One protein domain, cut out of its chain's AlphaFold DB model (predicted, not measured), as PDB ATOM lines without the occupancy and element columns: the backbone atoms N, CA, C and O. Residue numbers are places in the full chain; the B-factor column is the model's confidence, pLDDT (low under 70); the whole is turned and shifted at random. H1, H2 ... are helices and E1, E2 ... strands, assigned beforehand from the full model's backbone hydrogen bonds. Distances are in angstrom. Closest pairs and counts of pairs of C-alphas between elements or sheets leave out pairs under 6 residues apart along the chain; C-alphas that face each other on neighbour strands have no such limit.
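AT A GLANCE: This is residues 31 to 200 of the 208 residues of an uncharacterized protein of bacterium HR14 (UniProt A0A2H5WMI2). Two strongly twisted sheets stand only partly face to face; one has six strands, the other five, and they come near each other at several places along their rims. A helical hairpin, H1 and H2, lies to one side of the strands, and the long hairpin E6 and E7 reaches away at one end, where residues 136 to 141 of its loop stick out; H3 and E8 lie at the other end of the long axis. The printed part has 170 residues with three named helices and eleven named strands, in the order E1 E2 E3 E4 E5 H1 H2 E6 E7 H3 E8 E9 E10 E11; the class is mixed, helices and strands. The sheet E3 E6 E7 E1 E11 E8, in that order, is mixed, and the sheet E4 E5 E2 E10 E9 is all antiparallel. The whole is compact, with a radius of gyration of the C-alphas of 17.2 A, and spans 53 by 40 by 24 A.

HOW THE PARTS SIT: E1, residues 35 to 37, is an inner strand of the six-strand sheet, parallel to E7, residues 143 to 154, and antiparallel to E11, residues 196 to 199. Its pairing is staggered: N 36 and O 198 are 2.9 A apart, N 37 and O 153 2.8 A, both within hydrogen-bond range. E2, residues 42 to 47, is an inner strand of the five-strand sheet, antiparallel to E5, residues 81 to 86, with N 43 and O 84 at 2.8 A, and to E10, residues 186 to 190, with N 44 and O 189 at 2.9 A. E3, residues 64 to 69, is an edge strand, antiparallel to E6, residues 126 to 134, with N 64 and O 133 at 2.8 A. E4, residues 72 to 78, is an edge strand and forms a hairpin with E5, with N 73 and O 85 at 2.8 A. H1, residues 89 to 106, is on neither sheet; with its residues 89 to 97 alone it touches H2, residues 113 to 121, in a helical hairpin at a shallow tilt of 29 degrees, opposite ways, the closest C-alphas being those of Leu 93 and Pro 113, 6.3 A apart. H2 only grazes the six-strand sheet, with residues 119 to 121. E6 and E7 form a hairpin, with N 128 and O 150 at 2.8 A; E6 bends by 53 degrees at residue 130 and E7 by 68 degrees at residue 147. H3, residues 157 to 160, only grazes the same sheet, with residues 159 to 160. E7, H3 and E8, residues 164 to 167, form a split strand-helix-strand unit, two strands running the same way with E1 and E11 between them, and its crossover is right-handed. E8 is an edge strand, antiparallel to E11, with N 164 and O 199 at 2.8 A. E9, residues 173 to 176, is an edge strand in a hairpin with E10, with N 173 and O 188 at 2.8 A. Between the sheets, the closest C-alphas of E1 and E5 are those of Leu 37 and Thr 86, 7.4 A apart, and those of E10 and E11 are Pro 190 and Ala 196, 7.1 A. Every O i to N i+4 pair is within hydrogen-bond range in H2, and 13 of 14 in H1; H3 is too short for such a pair.

IN THESE COORDINATES: E1 begins at C-alpha 35, (117.478, 135.752, 96.467). From first to last C-alpha, E2 measures 16.7 A, H1 25.5 A, E6 24.1 A and E7 30.1 A. H1 begins at C-alpha 89, (121.006, 132.343, 78.982), and E11 ends at C-alpha 199, (119.564, 139.504, 98.364).

THE WHOLE: The two C-alphas farthest apart are those of Gly 138 and Thr 161, 53.9 A. The printed part, residues 31 to 200, has no cut. The link from E2 to E3, residues 48 to 63, is long. The mean pLDDT of the printed part is 90.6; residues 56 and 194 are under 70.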
ATOM      1  N   ASP A  31     112.440 135.913 101.712       93.81
ATOM      2  CA  ASP A  31     111.557 135.470 100.626       93.81
ATOM      3  C   ASP A  31     112.386 135.019  99.422       93.81
ATOM      4  O   ASP A  31     113.310 135.715  98.994       93.81
ATOM      5  N   SER A  32     112.079 133.830  98.897       92.25
ATOM      6  CA  SER A  32     112.912 133.170  97.890       92.25
ATOM      7  C   SER A  32     113.103 134.040  96.646       92.25
ATOM      8  O   SER A  32     114.200 134.085  96.096       92.25
ATOM      9  N   LEU A  33     112.064 134.797  96.272       92.81
ATOM     10  CA  LEU A  33     112.055 135.690  95.112       92.81
ATOM     11  C   LEU A  33     113.134 136.779  95.194       92.81
ATOM     12  O   LEU A  33     113.627 137.247  94.175       92.81
ATOM     13  N   PHE A  34     113.527 137.180  96.402       92.75
ATOM     14  CA  PHE A  34     114.542 138.213  96.596       92.75
ATOM     15  C   PHE A  34     115.968 137.676  96.606       92.75
ATOM     16  O   PHE A  34     116.911 138.462  96.684       92.75
ATOM     17  N   VAL A  35     116.152 136.360  96.539       94.38
ATOM     18  CA  VAL A  35     117.478 135.752  96.467       94.38
ATOM     19  C   VAL A  35     117.908 135.680  95.005       94.38
ATOM     20  O   VAL A  35     117.225 135.074  94.180       94.38
ATOM     21  N   LEU A  36     119.047 136.303  94.695       94.06
ATOM     22  CA  LEU A  36     119.652 136.282  93.368       94.06
ATOM     23  C   LEU A  36     120.569 135.068  93.238       94.06
ATOM     24  O   LEU A  36     121.502 134.904  94.031       94.06
ATOM     25  N   LEU A  37     120.302 134.237  92.234       94.19
ATOM     26  CA  LEU A  37     121.108 133.070  91.907       94.19
ATOM     27  C   LEU A  37     121.937 133.339  90.656       94.19
ATOM     28  O   LEU A  37     121.427 133.726  89.605       94.19
ATOM     29  N   LYS A  38     123.242 133.123  90.787       93.31
ATOM     30  CA  LYS A  38     124.211 133.249  89.709       93.31
ATOM     31  C   LYS A  38     123.967 132.207  88.611       93.31
ATOM     32  O   LYS A  38     123.961 131.025  88.950       93.31
ATOM     33  N   PRO A  39     123.884 132.616  87.331       93.19
ATOM     34  CA  PRO A  39     123.841 131.713  86.180       93.19
ATOM     35  C   PRO A  39     124.933 130.639  86.197       93.19
ATOM     36  O   PRO A  39     126.086 130.916  86.538       93.19
ATOM     37  N   GLY A  40     124.587 129.414  85.796       93.25
ATOM     38  CA  GLY A  40     125.516 128.281  85.732       93.25
ATOM     39  C   GLY A  40     125.969 127.710  87.084       93.25
ATOM     40  O   GLY A  40     126.669 126.698  87.101       93.25
ATOM     41  N   GLN A  41     125.598 128.317  88.218       94.50
ATOM     42  CA  GLN A  41     126.036 127.864  89.538       94.50
ATOM     43  C   GLN A  41     125.139 126.748  90.088       94.50
ATOM     44  O   GLN A  41     123.941 126.681  89.810       94.50
ATOM     45  N   VAL A  42     125.744 125.865  90.888       96.00
ATOM     46  CA  VAL A  42     125.058 124.778  91.591       96.00
ATOM     47  C   VAL A  42     124.633 125.222  92.987       96.00
ATOM     48  O   VAL A  42     125.393 125.869  93.717       96.00
ATOM     49  N   TYR A  43     123.425 124.823  93.367       96.06
ATOM     50  CA  TYR A  43     122.842 125.069  94.673       96.06
ATOM     51  C   TYR A  43     122.239 123.788  95.240       96.06
ATOM     52  O   TYR A  43     121.630 122.992  94.525       96.06
ATOM     53  N   THR A  44     122.344 123.639  96.558       96.75
ATOM     54  CA  THR A  44     121.565 122.665  97.321       96.75
ATOM     55  C   THR A  44     120.413 123.389  98.016       96.75
ATOM     56  O   THR A  44     120.640 124.294  98.823       96.75
ATOM     57  N   LEU A  45     119.177 122.962  97.764       97.12
ATOM     58  CA  LEU A  45     118.013 123.325  98.567       97.12
ATOM     59  C   LEU A  45     117.696 122.176  99.525       97.12
ATOM     60  O   LEU A  45     117.245 121.110  99.116       97.12
ATOM     61  N   ARG A  46     117.947 122.401 100.812       96.88
ATOM     62  CA  ARG A  46     117.787 121.413 101.882       96.88
ATOM     63  C   ARG A  46     116.481 121.619 102.640       96.88
ATOM     64  O   ARG A  46     116.058 122.754 102.855       96.88
ATOM     65  N   PHE A  47     115.905 120.522 103.114       96.69
ATOM     66  CA  PHE A  47     114.657 120.501 103.873       96.69
ATOM     67  C   PHE A  47     114.914 120.097 105.329       96.69
ATOM     68  O   PHE A  47     115.757 119.241 105.610       96.69
ATOM     69  N   ASP A  48     114.188 120.692 106.275       96.25
ATOM     70  CA  ASP A  48     114.243 120.272 107.685       96.25
ATOM     71  C   ASP A  48     113.638 118.875 107.909       96.25
ATOM     72  O   ASP A  48     114.157 118.077 108.696       96.25
ATOM     73  N   LYS A  49     112.585 118.546 107.163       96.38
ATOM     74  CA  LYS A  49     111.923 117.239 107.144       96.38
ATOM     75  C   LYS A  49     111.877 116.659 105.727       96.38
ATOM     76  O   LYS A  49     111.942 117.421 104.766       96.38
ATOM     77  N   PRO A  50     111.778 115.326 105.572       95.94
ATOM     78  CA  PRO A  50     111.753 114.722 104.250       95.94
ATOM     79  C   PRO A  50     110.530 115.158 103.430       95.94
ATOM     80  O   PRO A  50     109.413 115.153 103.944       95.94
ATOM     81  N   LEU A  51     110.739 115.445 102.149       95.25
ATOM     82  CA  LEU A  51     109.715 115.588 101.119       95.25
ATOM     83  C   LEU A  51     109.768 114.338 100.226       95.25
ATOM     84  O   LEU A  51     110.707 114.207  99.448       95.25
ATOM     85  N   PRO A  52     108.840 113.372 100.357       91.00
ATOM     86  CA  PRO A  52     108.915 112.118  99.607       91.00
ATOM     87  C   PRO A  52     108.933 112.358  98.094       91.00
ATOM     88  O   PRO A  52     108.191 113.200  97.600       91.00
ATOM     89  N   VAL A  53     109.748 111.609  97.362       90.00
ATOM     90  CA  VAL A  53     109.843 111.706  95.900       90.00
ATOM     91  C   VAL A  53     109.564 110.329  95.327       90.00
ATOM     92  O   VAL A  53     110.150 109.350  95.800       90.00
ATOM     93  N   SER A  54     108.643 110.283  94.372       87.81
ATOM     94  CA  SER A  54     108.223 109.063  93.692       87.81
ATOM     95  C   SER A  54     109.245 108.605  92.650       87.81
ATOM     96  O   SER A  54     110.155 109.350  92.292       87.81
ATOM     97  N   GLY A  55     109.123 107.362  92.183       73.75
ATOM     98  CA  GLY A  55     110.047 106.758  91.211       73.75
ATOM     99  C   GLY A  55     111.193 105.977  91.857       73.75
ATOM    100  O   GLY A  55     112.197 105.695  91.210       73.75
ATOM    101  N   LYS A  56     111.055 105.618  93.141       68.69
ATOM    102  CA  LYS A  56     112.027 104.766  93.854       68.69
ATOM    103  C   LYS A  56     111.698 103.274  93.794       68.69
ATOM    104  O   LYS A  56     112.538 102.457  94.158       68.69
ATOM    105  N   SER A  57     110.487 102.919  93.368       72.94
ATOM    106  CA  SER A  57     110.047 101.538  93.180       72.94
ATOM    107  C   SER A  57     109.137 101.448  91.962       72.94
ATOM    108  O   SER A  57     108.233 102.263  91.808       72.94
ATOM    109  N   GLU A  58     109.322 100.410  91.148       70.19
ATOM    110  CA  GLU A  58     108.445 100.089  90.010       70.19
ATOM    111  C   GLU A  58     106.998  99.780  90.438       70.19
ATOM    112  O   GLU A  58     106.077  99.848  89.631       70.19
ATOM    113  N   SER A  59     106.781  99.470  91.721       80.38
ATOM    114  CA  SER A  59     105.460  99.161  92.288       80.38
ATOM    115  C   SER A  59     104.684 100.386  92.789       80.38
ATOM    116  O   SER A  59     103.552 100.250  93.266       80.38
ATOM    117  N   GLU A  60     105.279 101.579  92.723       83.88
ATOM    118  CA  GLU A  60     104.674 102.787  93.269       83.88
ATOM    119  C   GLU A  60     103.423 103.193  92.474       83.88
ATOM    120  O   GLU A  60     103.433 103.318  91.247       83.88
ATOM    121  N   ARG A  61     102.316 103.398  93.195       86.19
ATOM    122  CA  ARG A  61     101.027 103.798  92.619       86.19
ATOM    123  C   ARG A  61     100.811 105.306  92.779       86.19
ATOM    124  O   ARG A  61     101.240 105.864  93.789       86.19
ATOM    125  N   PRO A  62     100.099 105.956  91.840       87.06
ATOM    126  CA  PRO A  62      99.755 107.367  91.969       87.06
ATOM    127  C   PRO A  62      98.876 107.638  93.209       87.06
ATOM    128  O   PRO A  62      98.154 106.739  93.652       87.06
ATOM    129  N   PRO A  63      98.868 108.876  93.746       89.69
ATOM    130  CA  PRO A  63      99.518 110.070  93.201       89.69
ATOM    131  C   PRO A  63     101.037 110.091  93.417       89.69
ATOM    132  O   PRO A  63     101.523 109.850  94.524       89.69
ATOM    133  N   TYR A  64     101.764 110.440  92.359       92.25
ATOM    134  CA  TYR A  64     103.214 110.585  92.358       92.25
ATOM    135  C   TYR A  64     103.624 111.947  92.915       92.25
ATOM    136  O   TYR A  64     102.896 112.930  92.777       92.25
ATOM    137  N   ARG A  65     104.781 112.006  93.572       93.38
ATOM    138  CA  ARG A  65     105.377 113.224  94.128       93.38
ATOM    139  C   ARG A  65     106.648 113.547  93.376       93.38
ATOM    140  O   ARG A  65     107.635 112.821  93.497       93.38
ATOM    141  N   GLU A  66     106.634 114.649  92.651       92.94
ATOM    142  CA  GLU A  66     107.698 114.987  91.714       92.94
ATOM    143  C   GLU A  66     108.132 116.442  91.855       92.94
ATOM    144  O   GLU A  66     107.444 117.273  92.456       92.94
ATOM    145  N   TRP A  67     109.311 116.724  91.305       93.44
ATOM    146  CA  TRP A  67     109.848 118.067  91.173       93.44
ATOM    147  C   TRP A  67     109.833 118.490  89.709       93.44
ATOM    148  O   TRP A  67     110.283 117.758  88.833       93.44
ATOM    149  N   GLY A  68     109.322 119.689  89.461       89.06
ATOM    150  CA  GLY A  68     109.367 120.389  88.188       89.06
ATOM    151  C   GLY A  68     110.278 121.605  88.303       89.06
ATOM    152  O   GLY A  68     110.401 122.209  89.373       89.06
ATOM    153  N   ALA A  69     110.918 121.953  87.195       85.12
ATOM    154  CA  ALA A  69     111.850 123.062  87.104       85.12
ATOM    155  C   ALA A  69     111.601 123.861  85.828       85.12
ATOM    156  O   ALA A  69     111.349 123.284  84.774       85.12
ATOM    157  N   GLY A  70     111.728 125.183  85.933       81.31
ATOM    158  CA  GLY A  70     112.021 126.054  84.798       81.31
ATOM    159  C   GLY A  70     113.426 126.631  84.956       81.31
ATOM    160  O   GLY A  70     113.806 126.993  86.069       81.31
ATOM    161  N   TYR A  71     114.193 126.709  83.865       81.69
ATOM    162  CA  TYR A  71     115.529 127.329  83.816       81.69
ATOM    163  C   TYR A  71     116.570 126.772  84.803       81.69
ATOM    164  O   TYR A  71     117.576 127.428  85.100       81.69
ATOM    165  N   VAL A  72     116.373 125.546  85.289       91.31
ATOM    166  CA  VAL A  72     117.378 124.815  86.062       91.31
ATOM    167  C   VAL A  72     117.480 123.371  85.596       91.31
ATOM    168  O   VAL A  72     116.513 122.773  85.134       91.31
ATOM    169  N   GLU A  73     118.653 122.796  85.805       93.25
ATOM    170  CA  GLU A  73     118.925 121.376  85.642       93.25
ATOM    171  C   GLU A  73     118.992 120.717  87.024       93.25
ATOM    172  O   GLU A  73     119.794 121.121  87.874       93.25
ATOM    173  N   PHE A  74     118.163 119.701  87.275       94.56
ATOM    174  CA  PHE A  74     118.279 118.895  88.491       94.56
ATOM    175  C   PHE A  74     119.476 117.948  88.381       94.56
ATOM    176  O   PHE A  74     119.525 117.095  87.502       94.56
ATOM    177  N   ILE A  75     120.419 118.082  89.312       96.50
ATOM    178  CA  ILE A  75     121.578 117.190  89.447       96.50
ATOM    179  C   ILE A  75     121.210 115.993  90.321       96.50
ATOM    180  O   ILE A  75     121.570 114.858  90.022       96.50
ATOM    181  N   GLU A  76     120.507 116.247  91.425       95.50
ATOM    182  CA  GLU A  76     120.117 115.209  92.374       95.50
ATOM    183  C   GLU A  76     118.802 115.577  93.053       95.50
ATOM    184  O   GLU A  76     118.623 116.701  93.525       95.50
ATOM    185  N   VAL A  77     117.890 114.610  93.144       94.62
ATOM    186  CA  VAL A  77     116.613 114.771  93.837       94.62
ATOM    187  C   VAL A  77     116.522 113.735  94.953       94.62
ATOM    188  O   VAL A  77     116.410 112.532  94.720       94.62
ATOM    189  N   ASN A  78     116.568 114.210  96.194       93.94
ATOM    190  CA  ASN A  78     116.540 113.395  97.399       93.94
ATOM    191  C   ASN A  78     115.397 113.858  98.320       93.94
ATOM    192  O   ASN A  78     115.090 115.048  98.384       93.94
ATOM    193  N   PRO A  79     114.783 112.970  99.122       95.38
ATOM    194  CA  PRO A  79     113.779 113.406 100.080       95.38
ATOM    195  C   PRO A  79     114.253 114.473 101.068       95.38
ATOM    196  O   PRO A  79     113.430 115.184 101.621       95.38
ATOM    197  N   ARG A  80     115.556 114.599 101.335       96.44
ATOM    198  CA  ARG A  80     116.100 115.608 102.261       96.44
ATOM    199  C   ARG A  80     116.607 116.874 101.574       96.44
ATOM    200  O   ARG A  80     116.810 117.874 102.265       96.44
ATOM    201  N   PHE A  81     116.839 116.836 100.268       96.38
ATOM    202  CA  PHE A  81     117.376 117.967  99.524       96.38
ATOM    203  C   PHE A  81     117.203 117.791  98.015       96.38
ATOM    204  O   PHE A  81     117.114 116.677  97.512       96.38
ATOM    205  N   ILE A  82     117.267 118.895  97.284       96.56
ATOM    206  CA  ILE A  82     117.493 118.883  95.838       96.56
ATOM    207  C   ILE A  82     118.783 119.636  95.529       96.56
ATOM    208  O   ILE A  82     119.057 120.681  96.123       96.56
ATOM    209  N   ARG A  83     119.577 119.100  94.608       97.19
ATOM    210  CA  ARG A  83     120.728 119.780  94.014       97.19
ATOM    211  C   ARG A  83     120.367 120.151  92.597       97.19
ATOM    212  O   ARG A  83     119.928 119.302  91.824       97.19
ATOM    213  N   PHE A  84     120.544 121.417  92.264       96.25
ATOM    214  CA  PHE A  84     120.209 121.935  90.949       96.25
ATOM    215  C   PHE A  84     121.250 122.943  90.495       96.25
ATOM    216  O   PHE A  84     121.892 123.614  91.305       96.25
ATOM    217  N   ARG A  85     121.401 123.051  89.182       95.69
ATOM    218  CA  ARG A  85     122.229 124.051  88.524       95.69
ATOM    219  C   ARG A  85     121.324 125.020  87.795       95.69
ATOM    220  O   ARG A  85     120.483 124.601  87.008       95.69
ATOM    221  N   THR A  86     121.493 126.311  88.034       93.75
ATOM    222  CA  THR A  86     120.819 127.323  87.212       93.75
ATOM    223  C   THR A  86     121.374 127.280  85.797       93.75
ATOM    224  O   THR A  86     122.598 127.241  85.637       93.75
ATOM    225  N   LEU A  87     120.510 127.324  84.789       93.12
ATOM    226  CA  LEU A  87     120.957 127.434  83.405       93.12
ATOM    227  C   LEU A  87     121.562 128.816  83.147       93.12
ATOM    228  O   LEU A  87     121.256 129.787  83.836       93.12
ATOM    229  N   THR A  88     122.455 128.894  82.170       94.25
ATOM    230  CA  THR A  88     122.854 130.161  81.548       94.25
ATOM    231  C   THR A  88     121.813 130.599  80.514       94.25
ATOM    232  O   THR A  88     120.979 129.797  80.093       94.25
ATOM    233  N   LEU A  89     121.879 131.853  80.054       92.94
ATOM    234  CA  LEU A  89     121.006 132.343  78.982       92.94
ATOM    235  C   LEU A  89     121.132 131.488  77.710       92.94
ATOM    236  O   LEU A  89     120.127 131.131  77.107       92.94
ATOM    237  N   GLU A  90     122.356 131.125  77.321       94.75
ATOM    238  CA  GLU A  90     122.600 130.284  76.144       94.75
ATOM    239  C   GLU A  90     121.919 128.914  76.282       94.75
ATOM    240  O   GLU A  90     121.248 128.441  75.365       94.75
ATOM    241  N   GLU A  91     122.033 128.294  77.456       94.38
ATOM    242  CA  GLU A  91     121.404 127.003  77.739       94.38
ATOM    243  C   GLU A  91     119.875 127.099  77.773       94.38
ATOM    244  O   GLU A  91     119.200 126.228  77.221       94.38
ATOM    245  N   ALA A  92     119.332 128.166  78.363       91.12
ATOM    246  CA  ALA A  92     117.899 128.441  78.389       91.12
ATOM    247  C   ALA A  92     117.328 128.619  76.972       91.12
ATOM    248  O   ALA A  92     116.308 128.023  76.630       91.12
ATOM    249  N   LEU A  93     118.009 129.382  76.111       93.31
ATOM    250  CA  LEU A  93     117.605 129.566  74.714       93.31
ATOM    251  C   LEU A  93     117.671 128.250  73.929       93.31
ATOM    252  O   LEU A  93     116.753 127.930  73.175       93.31
ATOM    253  N   LYS A  94     118.690 127.424  74.173       93.62
ATOM    254  CA  LYS A  94     118.796 126.088  73.571       93.62
ATOM    255  C   LYS A  94     117.669 125.150  74.014       93.62
ATOM    256  O   LYS A  94     117.223 124.295  73.245       93.62
ATOM    257  N   GLU A  95     117.197 125.273  75.251       89.19
ATOM    258  CA  GLU A  95     116.033 124.530  75.736       89.19
ATOM    259  C   GLU A  95     114.736 124.991  75.057       89.19
ATOM    260  O   GLU A  95     113.925 124.151  74.651       89.19
ATOM    261  N   VAL A  96     114.578 126.298  74.841       89.75
ATOM    262  CA  VAL A  96     113.466 126.875  74.066       89.75
ATOM    263  C   VAL A  96     113.475 126.361  72.630       89.75
ATOM    264  O   VAL A  96     112.446 125.897  72.144       89.75
ATOM    265  N   GLU A  97     114.627 126.347  71.961       91.50
ATOM    266  CA  GLU A  97     114.763 125.802  70.604       91.50
ATOM    267  C   GLU A  97     114.334 124.332  70.531       91.50
ATOM    268  O   GLU A  97     113.544 123.945  69.664       91.50
ATOM    269  N   ARG A  98     114.802 123.504  71.476       89.81
ATOM    270  CA  ARG A  98     114.404 122.090  71.572       89.81
ATOM    271  C   ARG A  98     112.907 121.937  71.826       89.81
ATOM    272  O   ARG A  98     112.281 121.036  71.265       89.81
ATOM    273  N   THR A  99     112.340 122.793  72.668       87.19
ATOM    274  CA  THR A  99     110.911 122.794  72.998       87.19
ATOM    275  C   THR A  99     110.079 123.176  71.781       87.19
ATOM    276  O   THR A  99     109.183 122.428  71.400       87.19
ATOM    277  N   ASN A 100     110.447 124.246  71.080       90.25
ATOM    278  CA  ASN A 100     109.794 124.677  69.846       90.25
ATOM    279  C   ASN A 100     109.902 123.629  68.733       90.25
ATOM    280  O   ASN A 100     108.933 123.399  68.008       90.25
ATOM    281  N   ALA A 101     111.036 122.930  68.622       90.94
ATOM    282  CA  ALA A 101     111.191 121.821  67.682       90.94
ATOM    283  C   ALA A 101     110.230 120.656  67.992       90.94
ATOM    284  O   ALA A 101     109.662 120.062  67.072       90.94
ATOM    285  N   LYS A 102     110.003 120.347  69.277       87.19
ATOM    286  CA  LYS A 102     108.991 119.365  69.697       87.19
ATOM    287  C   LYS A 102     107.576 119.872  69.417       87.19
ATOM    288  O   LYS A 102     106.788 119.129  68.842       87.19
ATOM    289  N   ILE A 103     107.263 121.121  69.754       87.94
ATOM    290  CA  ILE A 103     105.946 121.738  69.514       87.94
ATOM    291  C   ILE A 103     105.596 121.711  68.026       87.94
ATOM    292  O   ILE A 103     104.497 121.306  67.660       87.94
ATOM    293  N   LYS A 104     106.554 122.012  67.141       86.38
ATOM    294  CA  LYS A 104     106.362 121.903  65.686       86.38
ATOM    295  C   LYS A 104     105.931 120.497  65.245       86.38
ATOM    296  O   LYS A 104     105.229 120.363  64.249       86.38
ATOM    297  N   LYS A 105     106.349 119.452  65.967       85.25
ATOM    298  CA  LYS A 105     106.000 118.054  65.679       85.25
ATOM    299  C   LYS A 105     104.661 117.625  66.292       85.25
ATOM    300  O   LYS A 105     103.984 116.793  65.697       85.25
ATOM    301  N   TRP A 106     104.300 118.149  67.463       78.75
ATOM    302  CA  TRP A 106     103.178 117.646  68.273       78.75
ATOM    303  C   TRP A 106     102.007 118.632  68.431       78.75
ATOM    304  O   TRP A 106     100.988 118.268  69.011       78.75
ATOM    305  N   GLY A 107     102.127 119.846  67.889       77.12
ATOM    306  CA  GLY A 107     101.168 120.937  68.069       77.12
ATOM    307  C   GLY A 107     101.409 121.731  69.359       77.12
ATOM    308  O   GLY A 107     102.010 121.235  70.312       77.12
ATOM    309  N   GLY A 108     100.958 122.989  69.372       81.75
ATOM    310  CA  GLY A 108     101.117 123.930  70.487       81.75
ATOM    311  C   GLY A 108     101.611 125.305  70.032       81.75
ATOM    312  O   GLY A 108     101.940 125.504  68.861       81.75
ATOM    313  N   GLU A 109     101.659 126.253  70.963       85.00
ATOM    314  CA  GLU A 109     102.166 127.602  70.711       85.00
ATOM    315  C   GLU A 109     103.680 127.656  70.975       85.00
ATOM    316  O   GLU A 109     104.118 127.252  72.056       85.00
ATOM    317  N   PRO A 110     104.502 128.098  70.006       87.69
ATOM    318  CA  PRO A 110     105.940 128.197  70.202       87.69
ATOM    319  C   PRO A 110     106.282 129.293  71.215       87.69
ATOM    320  O   PRO A 110     105.699 130.373  71.224       87.69
ATOM    321  N   VAL A 111     107.299 129.033  72.028       86.88
ATOM    322  CA  VAL A 111     107.846 130.004  72.976       86.88
ATOM    323  C   VAL A 111     108.737 130.990  72.222       86.88
ATOM    324  O   VAL A 111     109.652 130.574  71.511       86.88
ATOM    325  N   ASN A 112     108.502 132.293  72.379       90.88
ATOM    326  CA  ASN A 112     109.316 133.330  71.742       90.88
ATOM    327  C   ASN A 112     110.703 133.449  72.424       90.88
ATOM    328  O   ASN A 112     110.760 133.858  73.590       90.88
ATOM    329  N   PRO A 113     111.824 133.164  71.727       91.25
ATOM    330  CA  PRO A 113     113.169 133.270  72.301       91.25
ATOM    331  C   PRO A 113     113.538 134.683  72.775       91.25
ATOM    332  O   PRO A 113     114.262 134.820  73.762       91.25
ATOM    333  N   ASP A 114     113.029 135.731  72.121       92.31
ATOM    334  CA  ASP A 114     113.314 137.119  72.507       92.31
ATOM    335  C   ASP A 114     112.624 137.493  73.823       92.31
ATOM    336  O   ASP A 114     113.206 138.205  74.643       92.31
ATOM    337  N   SER A 115     111.426 136.946  74.074       89.06
ATOM    338  CA  SER A 115     110.749 137.080  75.373       89.06
ATOM    339  C   SER A 115     111.594 136.445  76.473       89.06
ATOM    340  O   SER A 115     111.869 137.078  77.488       89.06
ATOM    341  N   VAL A 116     112.097 135.231  76.230       88.44
ATOM    342  CA  VAL A 116     112.946 134.513  77.192       88.44
ATOM    343  C   VAL A 116     114.241 135.269  77.468       88.44
ATOM    344  O   VAL A 116     114.652 135.375  78.622       88.44
ATOM    345  N   ARG A 117     114.871 135.840  76.436       92.12
ATOM    346  CA  ARG A 117     116.056 136.688  76.608       92.12
ATOM    347  C   ARG A 117     115.748 137.905  77.476       92.12
ATOM    348  O   ARG A 117     116.461 138.139  78.448       92.12
ATOM    349  N   SER A 118     114.689 138.642  77.144       89.50
ATOM    350  CA  SER A 118     114.290 139.847  77.876       89.50
ATOM    351  C   SER A 118     113.981 139.546  79.345       89.50
ATOM    352  O   SER A 118     114.472 140.237  80.238       89.50
ATOM    353  N   GLU A 119     113.244 138.468  79.613       87.88
ATOM    354  CA  GLU A 119     112.940 138.007  80.966       87.88
ATOM    355  C   GLU A 119     114.208 137.628  81.736       87.88
ATOM    356  O   GLU A 119     114.396 138.058  82.878       87.88
ATOM    357  N   TYR A 120     115.105 136.867  81.113       89.19
ATOM    358  CA  TYR A 120     116.351 136.432  81.734       89.19
ATOM    359  C   TYR A 120     117.251 137.627  82.086       89.19
ATOM    360  O   TYR A 120     117.734 137.740  83.215       89.19
ATOM    361  N   GLU A 121     117.455 138.551  81.145       88.81
ATOM    362  CA  GLU A 121     118.259 139.766  81.336       88.81
ATOM    363  C   GLU A 121     117.623 140.730  82.354       88.81
ATOM    364  O   GLU A 121     118.335 141.372  83.135       88.81
ATOM    365  N   GLY A 122     116.287 140.767  82.429       84.19
ATOM    366  CA  GLY A 122     115.521 141.482  83.459       84.19
ATOM    367  C   GLY A 122     115.566 140.832  84.853       84.19
ATOM    368  O   GLY A 122     115.103 141.414  85.850       84.19
ATOM    369  N   GLY A 123     116.145 139.633  84.963       82.44
ATOM    370  CA  GLY A 123     116.204 138.858  86.200       82.44
ATOM    371  C   GLY A 123     114.838 138.316  86.630       82.44
ATOM    372  O   GLY A 123     114.560 138.255  87.834       82.44
ATOM    373  N   SER A 124     113.984 137.982  85.655       81.81
ATOM    374  CA  SER A 124     112.702 137.307  85.870       81.81
ATOM    375  C   SER A 124     112.913 136.039  86.700       81.81
ATOM    376  O   SER A 124     113.936 135.359  86.544       81.81
ATOM    377  N   PRO A 125     112.009 135.738  87.645       83.75
ATOM    378  CA  PRO A 125     112.183 134.585  88.495       83.75
ATOM    379  C   PRO A 125     111.957 133.275  87.747       83.75
ATOM    380  O   PRO A 125     111.075 133.159  86.901       83.75
ATOM    381  N   PHE A 126     112.699 132.253  88.153       86.69
ATOM    382  CA  PHE A 126     112.430 130.874  87.779       86.69
ATOM    383  C   PHE A 126     111.893 130.085  88.968       86.69
ATOM    384  O   PHE A 126     112.105 130.449  90.127       86.69
ATOM    385  N   ASN A 127     111.200 128.986  88.671       90.88
ATOM    386  CA  ASN A 127     110.418 128.242  89.647       90.88
ATOM    387  C   ASN A 127     110.936 126.814  89.822       90.88
ATOM    388  O   ASN A 127     111.171 126.099  88.848       90.88
ATOM    389  N   LEU A 128     111.023 126.390  91.080       94.88
ATOM    390  CA  LEU A 128     111.086 124.993  91.488       94.88
ATOM    391  C   LEU A 128     109.732 124.631  92.089       94.88
ATOM    392  O   LEU A 128     109.292 125.249  93.065       94.88
ATOM    393  N   VAL A 129     109.076 123.630  91.511       95.75
ATOM    394  CA  VAL A 129     107.730 123.215  91.906       95.75
ATOM    395  C   VAL A 129     107.782 121.787  92.410       95.75
ATOM    396  O   VAL A 129     108.212 120.895  91.693       95.75
ATOM    397  N   TYR A 130     107.314 121.556  93.628       96.44
ATOM    398  CA  TYR A 130     107.045 120.213  94.129       96.44
ATOM    399  C   TYR A 130     105.543 119.981  94.088       96.44
ATOM    400  O   TYR A 130     104.783 120.749  94.691       96.44
ATOM    401  N   TYR A 131     105.106 118.938  93.392       95.31
ATOM    402  CA  TYR A 131     103.696 118.712  93.099       95.31
ATOM    403  C   TYR A 131     103.296 117.247  93.275       95.31
ATOM    404  O   TYR A 131     104.122 116.335  93.254       95.31
ATOM    405  N   LEU A 132     101.996 117.045  93.492       94.44
ATOM    406  CA  LEU A 132     101.342 115.747  93.378       94.44
ATOM    407  C   LEU A 132     100.757 115.610  91.980       94.44
ATOM    408  O   LEU A 132      99.940 116.446  91.591       94.44
ATOM    409  N   TRP A 133     101.106 114.539  91.281       92.38
ATOM    410  CA  TRP A 133     100.557 114.206  89.975       92.38
ATOM    411  C   TRP A 133      99.743 112.920  90.033       92.38
ATOM    412  O   TRP A 133     100.176 111.903  90.571       92.38
ATOM    413  N   SER A 134      98.538 112.962  89.474       90.94
ATOM    414  CA  SER A 134      97.733 111.775  89.196       90.94
ATOM    415  C   SER A 134      97.541 111.643  87.686       90.94
ATOM    416  O   SER A 134      97.070 112.607  87.070       90.94
ATOM    417  N   PRO A 135      97.864 110.480  87.086       87.00
ATOM    418  CA  PRO A 135      97.594 110.233  85.677       87.00
ATOM    419  C   PRO A 135      96.081 110.265  85.406       87.00
ATOM    420  O   PRO A 135      95.282 110.118  86.339       87.00
ATOM    421  N   PRO A 136      95.668 110.447  84.139       87.88
ATOM    422  CA  PRO A 136      94.258 110.404  83.778       87.88
ATOM    423  C   PRO A 136      93.643 109.042  84.138       87.88
ATOM    424  O   PRO A 136      94.281 107.998  83.992       87.88
ATOM    425  N   GLN A 137      92.397 109.050  84.616       85.81
ATOM    426  CA  GLN A 137      91.660 107.842  85.005       85.81
ATOM    427  C   GLN A 137      90.301 107.805  84.300       85.81
ATOM    428  O   GLN A 137      89.381 108.543  84.665       85.81
ATOM    429  N   GLY A 138      90.170 106.937  83.292       86.19
ATOM    430  CA  GLY A 138      88.977 106.871  82.443       86.19
ATOM    431  C   GLY A 138      88.716 108.220  81.769       86.19
ATOM    432  O   GLY A 138      89.575 108.731  81.061       86.19
ATOM    433  N   ASN A 139      87.561 108.827  82.055       87.50
ATOM    434  CA  ASN A 139      87.174 110.141  81.523       87.50
ATOM    435  C   ASN A 139      87.686 111.333  82.358       87.50
ATOM    436  O   ASN A 139      87.319 112.475  82.083       87.50
ATOM    437  N   ARG A 140      88.480 111.101  83.411       85.56
ATOM    438  CA  ARG A 140      89.041 112.178  84.241       85.56
ATOM    439  C   ARG A 140      90.417 112.590  83.707       85.56
ATOM    440  O   ARG A 140      91.265 111.707  83.544       85.56
ATOM    441  N   PRO A 141      90.667 113.892  83.469       87.31
ATOM    442  CA  PRO A 141      91.978 114.366  83.041       87.31
ATOM    443  C   PRO A 141      93.027 114.154  84.141       87.31
ATOM    444  O   PRO A 141      92.693 113.904  85.302       87.31
ATOM    445  N   ALA A 142      94.304 114.272  83.775       88.44
ATOM    446  CA  ALA A 142      95.388 114.296  84.751       88.44
ATOM    447  C   ALA A 142      95.197 115.453  85.745       88.44
ATOM    448  O   ALA A 142      94.732 116.533  85.375       88.44
ATOM    449  N   VAL A 143      95.588 115.239  87.002       90.00
ATOM    450  CA  VAL A 143      95.488 116.256  88.056       90.00
ATOM    451  C   VAL A 143      96.873 116.542  88.612       90.00
ATOM    452  O   VAL A 143      97.529 115.638  89.127       90.00
ATOM    453  N   ASN A 144      97.279 117.810  88.544       90.38
ATOM    454  CA  ASN A 144      98.469 118.338  89.204       90.38
ATOM    455  C   ASN A 144      98.059 119.211  90.386       90.38
ATOM    456  O   ASN A 144      97.194 120.080  90.263       90.38
ATOM    457  N   LYS A 145      98.679 118.983  91.544       93.62
ATOM    458  CA  LYS A 145      98.481 119.800  92.740       93.62
ATOM    459  C   LYS A 145      99.819 120.237  93.309       93.62
ATOM    460  O   LYS A 145     100.511 119.449  93.951       93.62
ATOM    461  N   ASP A 146     100.107 121.523  93.173       94.50
ATOM    462  CA  ASP A 146     101.308 122.126  93.740       94.50
ATOM    463  C   ASP A 146     101.280 122.059  95.270       94.50
ATOM    464  O   ASP A 146     100.283 122.402  95.928       94.50
ATOM    465  N   LEU A 147     102.389 121.597  95.842       96.62
ATOM    466  CA  LEU A 147     102.621 121.481  97.278       96.62
ATOM    467  C   LEU A 147     103.672 122.477  97.777       96.62
ATOM    468  O   LEU A 147     103.552 122.964  98.902       96.62
ATOM    469  N   LEU A 148     104.683 122.782  96.964       97.06
ATOM    470  CA  LEU A 148     105.727 123.764  97.255       97.06
ATOM    471  C   LEU A 148     106.058 124.522  95.966       97.06
ATOM    472  O   LEU A 148     106.285 123.887  94.941       97.06
ATOM    473  N   LEU A 149     106.118 125.850  96.035       95.75
ATOM    474  CA  LEU A 149     106.602 126.703  94.948       95.75
ATOM    475  C   LEU A 149     107.716 127.586  95.492       95.75
ATOM    476  O   LEU A 149     107.471 128.433  96.356       95.75
ATOM    477  N   VAL A 150     108.927 127.386  94.990       95.94
ATOM    478  CA  VAL A 150     110.086 128.213  95.315       95.94
ATOM    479  C   VAL A 150     110.471 128.981  94.067       95.94
ATOM    480  O   VAL A 150     110.795 128.369  93.054       95.94
ATOM    481  N   SER A 151     110.455 130.303  94.150       94.38
ATOM    482  CA  SER A 151     110.820 131.171  93.033       94.38
ATOM    483  C   SER A 151     112.093 131.915  93.368       94.38
ATOM    484  O   SER A 151     112.180 132.459  94.465       94.38
ATOM    485  N   PHE A 152     113.061 131.940  92.461       93.69
ATOM    486  CA  PHE A 152     114.336 132.634  92.641       93.69
ATOM    487  C   PHE A 152     114.591 133.573  91.475       93.69
ATOM    488  O   PHE A 152     114.304 133.217  90.336       93.69
ATOM    489  N   SER A 153     115.172 134.738  91.743       92.00
ATOM    490  CA  SER A 153     115.601 135.657  90.690       92.00
ATOM    491  C   SER A 153     117.004 135.322  90.198       92.00
ATOM    492  O   SER A 153     117.844 134.812  90.941       92.00
ATOM    493  N   ILE A 154     117.275 135.651  88.940       91.19
ATOM    494  CA  ILE A 154     118.605 135.501  88.348       91.19
ATOM    495  C   ILE A 154     119.475 136.704  88.728       91.19
ATOM    496  O   ILE A 154     119.023 137.850  88.755       91.19
ATOM    497  N   GLU A 155     120.741 136.442  89.037       91.62
ATOM    498  CA  GLU A 155     121.746 137.480  89.238       91.62
ATOM    499  C   GLU A 155     122.059 138.181  87.910       91.62
ATOM    500  O   GLU A 155     122.605 137.577  86.986       91.62
ATOM    501  N   THR A 156     121.744 139.474  87.832       90.12
ATOM    502  CA  THR A 156     122.075 140.340  86.692       90.12
ATOM    503  C   THR A 156     122.812 141.590  87.177       90.12
ATOM    504  O   THR A 156     122.651 141.972  88.345       90.12
ATOM    505  N   PRO A 157     123.602 142.272  86.321       90.25
ATOM    506  CA  PRO A 157     124.311 143.491  86.713       90.25
ATOM    507  C   PRO A 157     123.387 144.535  87.345       90.25
ATOM    508  O   PRO A 157     123.709 145.090  88.392       90.25
ATOM    509  N   GLN A 158     122.199 144.739  86.769       88.06
ATOM    510  CA  GLN A 158     121.209 145.684  87.280       88.06
ATOM    511  C   GLN A 158     120.695 145.280  88.669       88.06
ATOM    512  O   GLN A 158     120.667 146.112  89.577       88.06
ATOM    513  N   ARG A 159     120.335 144.005  88.872       88.31
ATOM    514  CA  ARG A 159     119.835 143.497  90.164       88.31
ATOM    515  C   ARG A 159     120.903 143.558  91.258       88.31
ATOM    516  O   ARG A 159     120.586 143.875  92.402       88.31
ATOM    517  N   LEU A 160     122.167 143.318  90.907       90.19
ATOM    518  CA  LEU A 160     123.292 143.396  91.841       90.19
ATOM    519  C   LEU A 160     123.498 144.801  92.420       90.19
ATOM    520  O   LEU A 160     123.884 144.907  93.581       90.19
ATOM    521  N   THR A 161     123.199 145.868  91.667       90.31
ATOM    522  CA  THR A 161     123.368 147.254  92.156       90.31
ATOM    523  C   THR A 161     122.519 147.582  93.385       90.31
ATOM    524  O   THR A 161     122.875 148.459  94.170       90.31
ATOM    525  N   VAL A 162     121.397 146.880  93.567       89.94
ATOM    526  CA  VAL A 162     120.459 147.090  94.678       89.94
ATOM    527  C   VAL A 162     120.481 145.958  95.702       89.94
ATOM    528  O   VAL A 162     119.786 146.047  96.715       89.94
ATOM    529  N   ALA A 163     121.246 144.896  95.452       92.12
ATOM    530  CA  ALA A 163     121.317 143.734  96.321       92.12
ATOM    531  C   ALA A 163     122.387 143.899  97.406       92.12
ATOM    532  O   ALA A 163     123.426 144.527  97.210       92.12
ATOM    533  N   HIS A 164     122.164 143.271  98.555       92.62
ATOM    534  CA  HIS A 164     123.165 143.155  99.606       92.62
ATOM    535  C   HIS A 164     123.743 141.743  99.638       92.62
ATOM    536  O   HIS A 164     123.035 140.746  99.483       92.62
ATOM    537  N   LYS A 165     125.052 141.652  99.865       91.75
ATOM    538  CA  LYS A 165     125.750 140.373  99.992       91.75
ATOM    539  C   LYS A 165     125.554 139.812 101.398       91.75
ATOM    540  O   LYS A 165     125.992 140.418 102.375       91.75
ATOM    541  N   LYS A 166     124.965 138.622 101.509       90.69
ATOM    542  CA  LYS A 166     124.795 137.891 102.771       90.69
ATOM    543  C   LYS A 166     125.659 136.638 102.760       90.69
ATOM    544  O   LYS A 166     125.550 135.799 101.869       90.69
ATOM    545  N   ARG A 167     126.529 136.500 103.765       88.75
ATOM    546  CA  ARG A 167     127.270 135.250 103.982       88.75
ATOM    547  C   ARG A 167     126.310 134.170 104.472       88.75
ATOM    548  O   ARG A 167     125.502 134.404 105.369       88.75
ATOM    549  N   VAL A 168     126.433 132.992 103.885       87.88
ATOM    550  CA  VAL A 168     125.642 131.805 104.174       87.88
ATOM    551  C   VAL A 168     126.453 130.910 105.101       87.88
ATOM    552  O   VAL A 168     127.571 130.515 104.776       87.88
ATOM    553  N   GLY A 169     125.907 130.629 106.283       83.75
ATOM    554  CA  GLY A 169     126.510 129.683 107.221       83.75
ATOM    555  C   GLY A 169     126.345 128.233 106.763       83.75
ATOM    556  O   GLY A 169     125.631 127.940 105.806       83.75
ATOM    557  N   THR A 170     126.934 127.297 107.502       82.06
ATOM    558  CA  THR A 170     126.911 125.853 107.183       82.06
ATOM    559  C   THR A 170     125.506 125.250 107.080       82.06
ATOM    560  O   THR A 170     125.304 124.260 106.388       82.06
ATOM    561  N   LYS A 171     124.514 125.848 107.751       87.31
ATOM    562  CA  LYS A 171     123.112 125.408 107.698       87.31
ATOM    563  C   LYS A 171     122.357 125.894 106.452       87.31
ATOM    564  O   LYS A 171     121.235 125.434 106.244       87.31
ATOM    565  N   GLY A 172     122.945 126.774 105.642       92.50
ATOM    566  CA  GLY A 172     122.266 127.441 104.531       92.50
ATOM    567  C   GLY A 172     121.517 128.708 104.942       92.50
ATOM    568  O   GLY A 172     121.359 129.010 106.127       92.50
ATOM    569  N   LEU A 173     121.070 129.458 103.938       94.19
ATOM    570  CA  LEU A 173     120.167 130.592 104.086       94.19
ATOM    571  C   LEU A 173     118.746 130.051 104.175       94.19
ATOM    572  O   LEU A 173     118.281 129.414 103.234       94.19
ATOM    573  N   GLU A 174     118.052 130.306 105.280       95.69
ATOM    574  CA  GLU A 174     116.632 129.974 105.354       95.69
ATOM    575  C   GLU A 174     115.834 130.853 104.389       95.69
ATOM    576  O   GLU A 174     115.970 132.082 104.412       95.69
ATOM    577  N   ILE A 175     115.010 130.222 103.555       95.44
ATOM    578  CA  ILE A 175     114.170 130.910 102.575       95.44
ATOM    579  C   ILE A 175     112.685 130.650 102.826       95.44
ATOM    580  O   ILE A 175     112.291 129.564 103.260       95.44
ATOM    581  N   LYS A 176     111.855 131.643 102.506       95.75
ATOM    582  CA  LYS A 176     110.398 131.529 102.489       95.75
ATOM    583  C   LYS A 176     109.938 131.295 101.044       95.75
ATOM    584  O   LYS A 176     110.163 132.160 100.200       95.75
ATOM    585  N   PRO A 177     109.348 130.133 100.735       95.69
ATOM    586  CA  PRO A 177     108.781 129.859  99.414       95.69
ATOM    587  C   PRO A 177     107.509 130.685  99.166       95.69
ATOM    588  O   PRO A 177     106.858 131.121 100.115       95.69
ATOM    589  N   MET A 178     107.107 130.826  97.900       94.44
ATOM    590  CA  MET A 178     105.858 131.503  97.519       94.44
ATOM    591  C   MET A 178     104.608 130.693  97.896       94.44
ATOM    592  O   MET A 178     103.582 131.262  98.257       94.44
ATOM    593  N   LEU A 179     104.697 129.360  97.856       95.88
ATOM    594  CA  LEU A 179     103.659 128.438  98.325       95.88
ATOM    595  C   LEU A 179     104.304 127.348  99.174       95.88
ATOM    596  O   LEU A 179     105.277 126.745  98.732       95.88
ATOM    597  N   ASN A 180     103.738 127.031 100.343       96.88
ATOM    598  CA  ASN A 180     104.206 125.916 101.175       96.88
ATOM    599  C   ASN A 180     103.067 125.171 101.868       96.88
ATOM    600  O   ASN A 180     102.715 125.453 103.011       96.88
ATOM    601  N   ARG A 181     102.526 124.159 101.193       96.25
ATOM    602  CA  ARG A 181     101.556 123.215 101.770       96.25
ATOM    603  C   ARG A 181     102.228 122.032 102.469       96.25
ATOM    604  O   ARG A 181     101.552 121.250 103.128       96.25
ATOM    605  N   THR A 182     103.546 121.892 102.333       95.12
ATOM    606  CA  THR A 182     104.323 120.828 102.992       95.12
ATOM    607  C   THR A 182     104.626 121.159 104.452       95.12
ATOM    608  O   THR A 182     104.811 120.260 105.274       95.12
ATOM    609  N   GLY A 183     104.714 122.451 104.786       94.75
ATOM    610  CA  GLY A 183     105.172 122.945 106.083       94.75
ATOM    611  C   GLY A 183     106.636 122.606 106.383       94.75
ATOM    612  O   GLY A 183     106.993 122.516 107.554       94.75
ATOM    613  N   ALA A 184     107.451 122.298 105.369       95.75
ATOM    614  CA  ALA A 184     108.894 122.122 105.524       95.75
ATOM    615  C   ALA A 184     109.598 123.482 105.498       95.75
ATOM    616  O   ALA A 184     109.215 124.372 104.731       95.75
ATOM    617  N   ARG A 185     110.636 123.638 106.316       97.19
ATOM    618  CA  ARG A 185     111.558 124.777 106.249       97.19
ATOM    619  C   ARG A 185     112.633 124.491 105.214       97.19
ATOM    620  O   ARG A 185     113.130 123.367 105.115       97.19
ATOM    621  N   LEU A 186     112.993 125.524 104.464       97.25
ATOM    622  CA  LEU A 186     113.877 125.421 103.315       97.25
ATOM    623  C   LEU A 186     115.172 126.186 103.564       97.25
ATOM    624  O   LEU A 186     115.138 127.325 104.029       97.25
ATOM    625  N   PHE A 187     116.302 125.581 103.213       96.50
ATOM    626  CA  PHE A 187     117.620 126.186 103.369       96.50
ATOM    627  C   PHE A 187     118.401 126.102 102.063       96.50
ATOM    628  O   PHE A 187     118.727 125.007 101.609       96.50
ATOM    629  N   LEU A 188     118.720 127.253 101.479       96.69
ATOM    630  CA  LEU A 188     119.507 127.352 100.257       96.69
ATOM    631  C   LEU A 188     120.999 127.455 100.577       96.69
ATOM    632  O   LEU A 188     121.423 128.268 101.405       96.69
ATOM    633  N   ILE A 189     121.803 126.647  99.898       95.56
ATOM    634  CA  ILE A 189     123.251 126.583 100.071       95.56
ATOM    635  C   ILE A 189     123.899 126.738  98.686       95.56
ATOM    636  O   ILE A 189     123.687 125.869  97.839       95.56
ATOM    637  N   PRO A 190     124.675 127.810  98.430       94.81
ATOM    638  CA  PRO A 190     125.497 127.892  97.226       94.81
ATOM    639  C   PRO A 190     126.656 126.894  97.319       94.81
ATOM    640  O   PRO A 190     127.366 126.859  98.326       94.81
ATOM    641  N   GLU A 191     126.864 126.101  96.272       91.69
ATOM    642  CA  GLU A 191     128.024 125.212  96.176       91.69
ATOM    643  C   GLU A 191     129.219 125.947  95.541       91.69
ATOM    644  O   GLU A 191     129.056 126.835  94.699       91.69
ATOM    645  N   GLY A 192     130.440 125.587  95.954       82.88
ATOM    646  CA  GLY A 192     131.693 126.153  95.441       82.88
ATOM    647  C   GLY A 192     132.411 127.114  96.399       82.88
ATOM    648  O   GLY A 192     132.134 127.171  97.595       82.88
ATOM    649  N   LYS A 193     133.384 127.875  95.872       70.12
ATOM    650  CA  LYS A 193     134.306 128.717  96.669       70.12
ATOM    651  C   LYS A 193     133.649 129.956  97.307       70.12
ATOM    652  O   LYS A 193     134.296 130.658  98.078       70.12
ATOM    653  N   GLY A 194     132.385 130.242  96.993       67.12
ATOM    654  CA  GLY A 194     131.649 131.404  97.488       67.12
ATOM    655  C   GLY A 194     130.458 131.010  98.352       67.12
ATOM    656  O   GLY A 194     129.409 130.656  97.831       67.12
ATOM    657  N   SER A 195     130.579 131.148  99.673       78.81
ATOM    658  CA  SER A 195     129.478 130.926 100.625       78.81
ATOM    659  C   SER A 195     128.620 132.184 100.802       78.81
ATOM    660  O   SER A 195     128.310 132.577 101.923       78.81
ATOM    661  N   ALA A 196     128.318 132.909  99.727       88.44
ATOM    662  CA  ALA A 196     127.552 134.148  99.803       88.44
ATOM    663  C   ALA A 196     126.441 134.161  98.760       88.44
ATOM    664  O   ALA A 196     126.631 133.677  97.650       88.44
ATOM    665  N   LEU A 197     125.310 134.742  99.139       92.19
ATOM    666  CA  LEU A 197     124.173 134.998  98.266       92.19
ATOM    667  C   LEU A 197     123.909 136.501  98.228       92.19
ATOM    668  O   LEU A 197     124.180 137.210  99.203       92.19
ATOM    669  N   TYR A 198     123.377 136.975  97.111       93.62
ATOM    670  CA  TYR A 198     122.924 138.352  96.963       93.62
ATOM    671  C   TYR A 198     121.418 138.410  97.178       93.62
ATOM    672  O   TYR A 198     120.679 137.567  96.674       93.62
ATOM    673  N   ILE A 199     120.967 139.378  97.973       92.81
ATOM    674  CA  ILE A 199     119.564 139.504  98.364       92.81
ATOM    675  C   ILE A 199     119.077 140.911  98.051       92.81
ATOM    676  O   ILE A 199     119.679 141.901  98.473       92.81
ATOM    677  N   VAL A 200     117.965 141.006  97.337       90.31
ATOM    678  CA  VAL A 200     117.278 142.268  97.075       90.31
ATOM    679  C   VAL A 200     116.454 142.659  98.314       90.31
ATOM    680  O   VAL A 200     115.749 141.822  98.871       90.31
TER     681      VAL A 200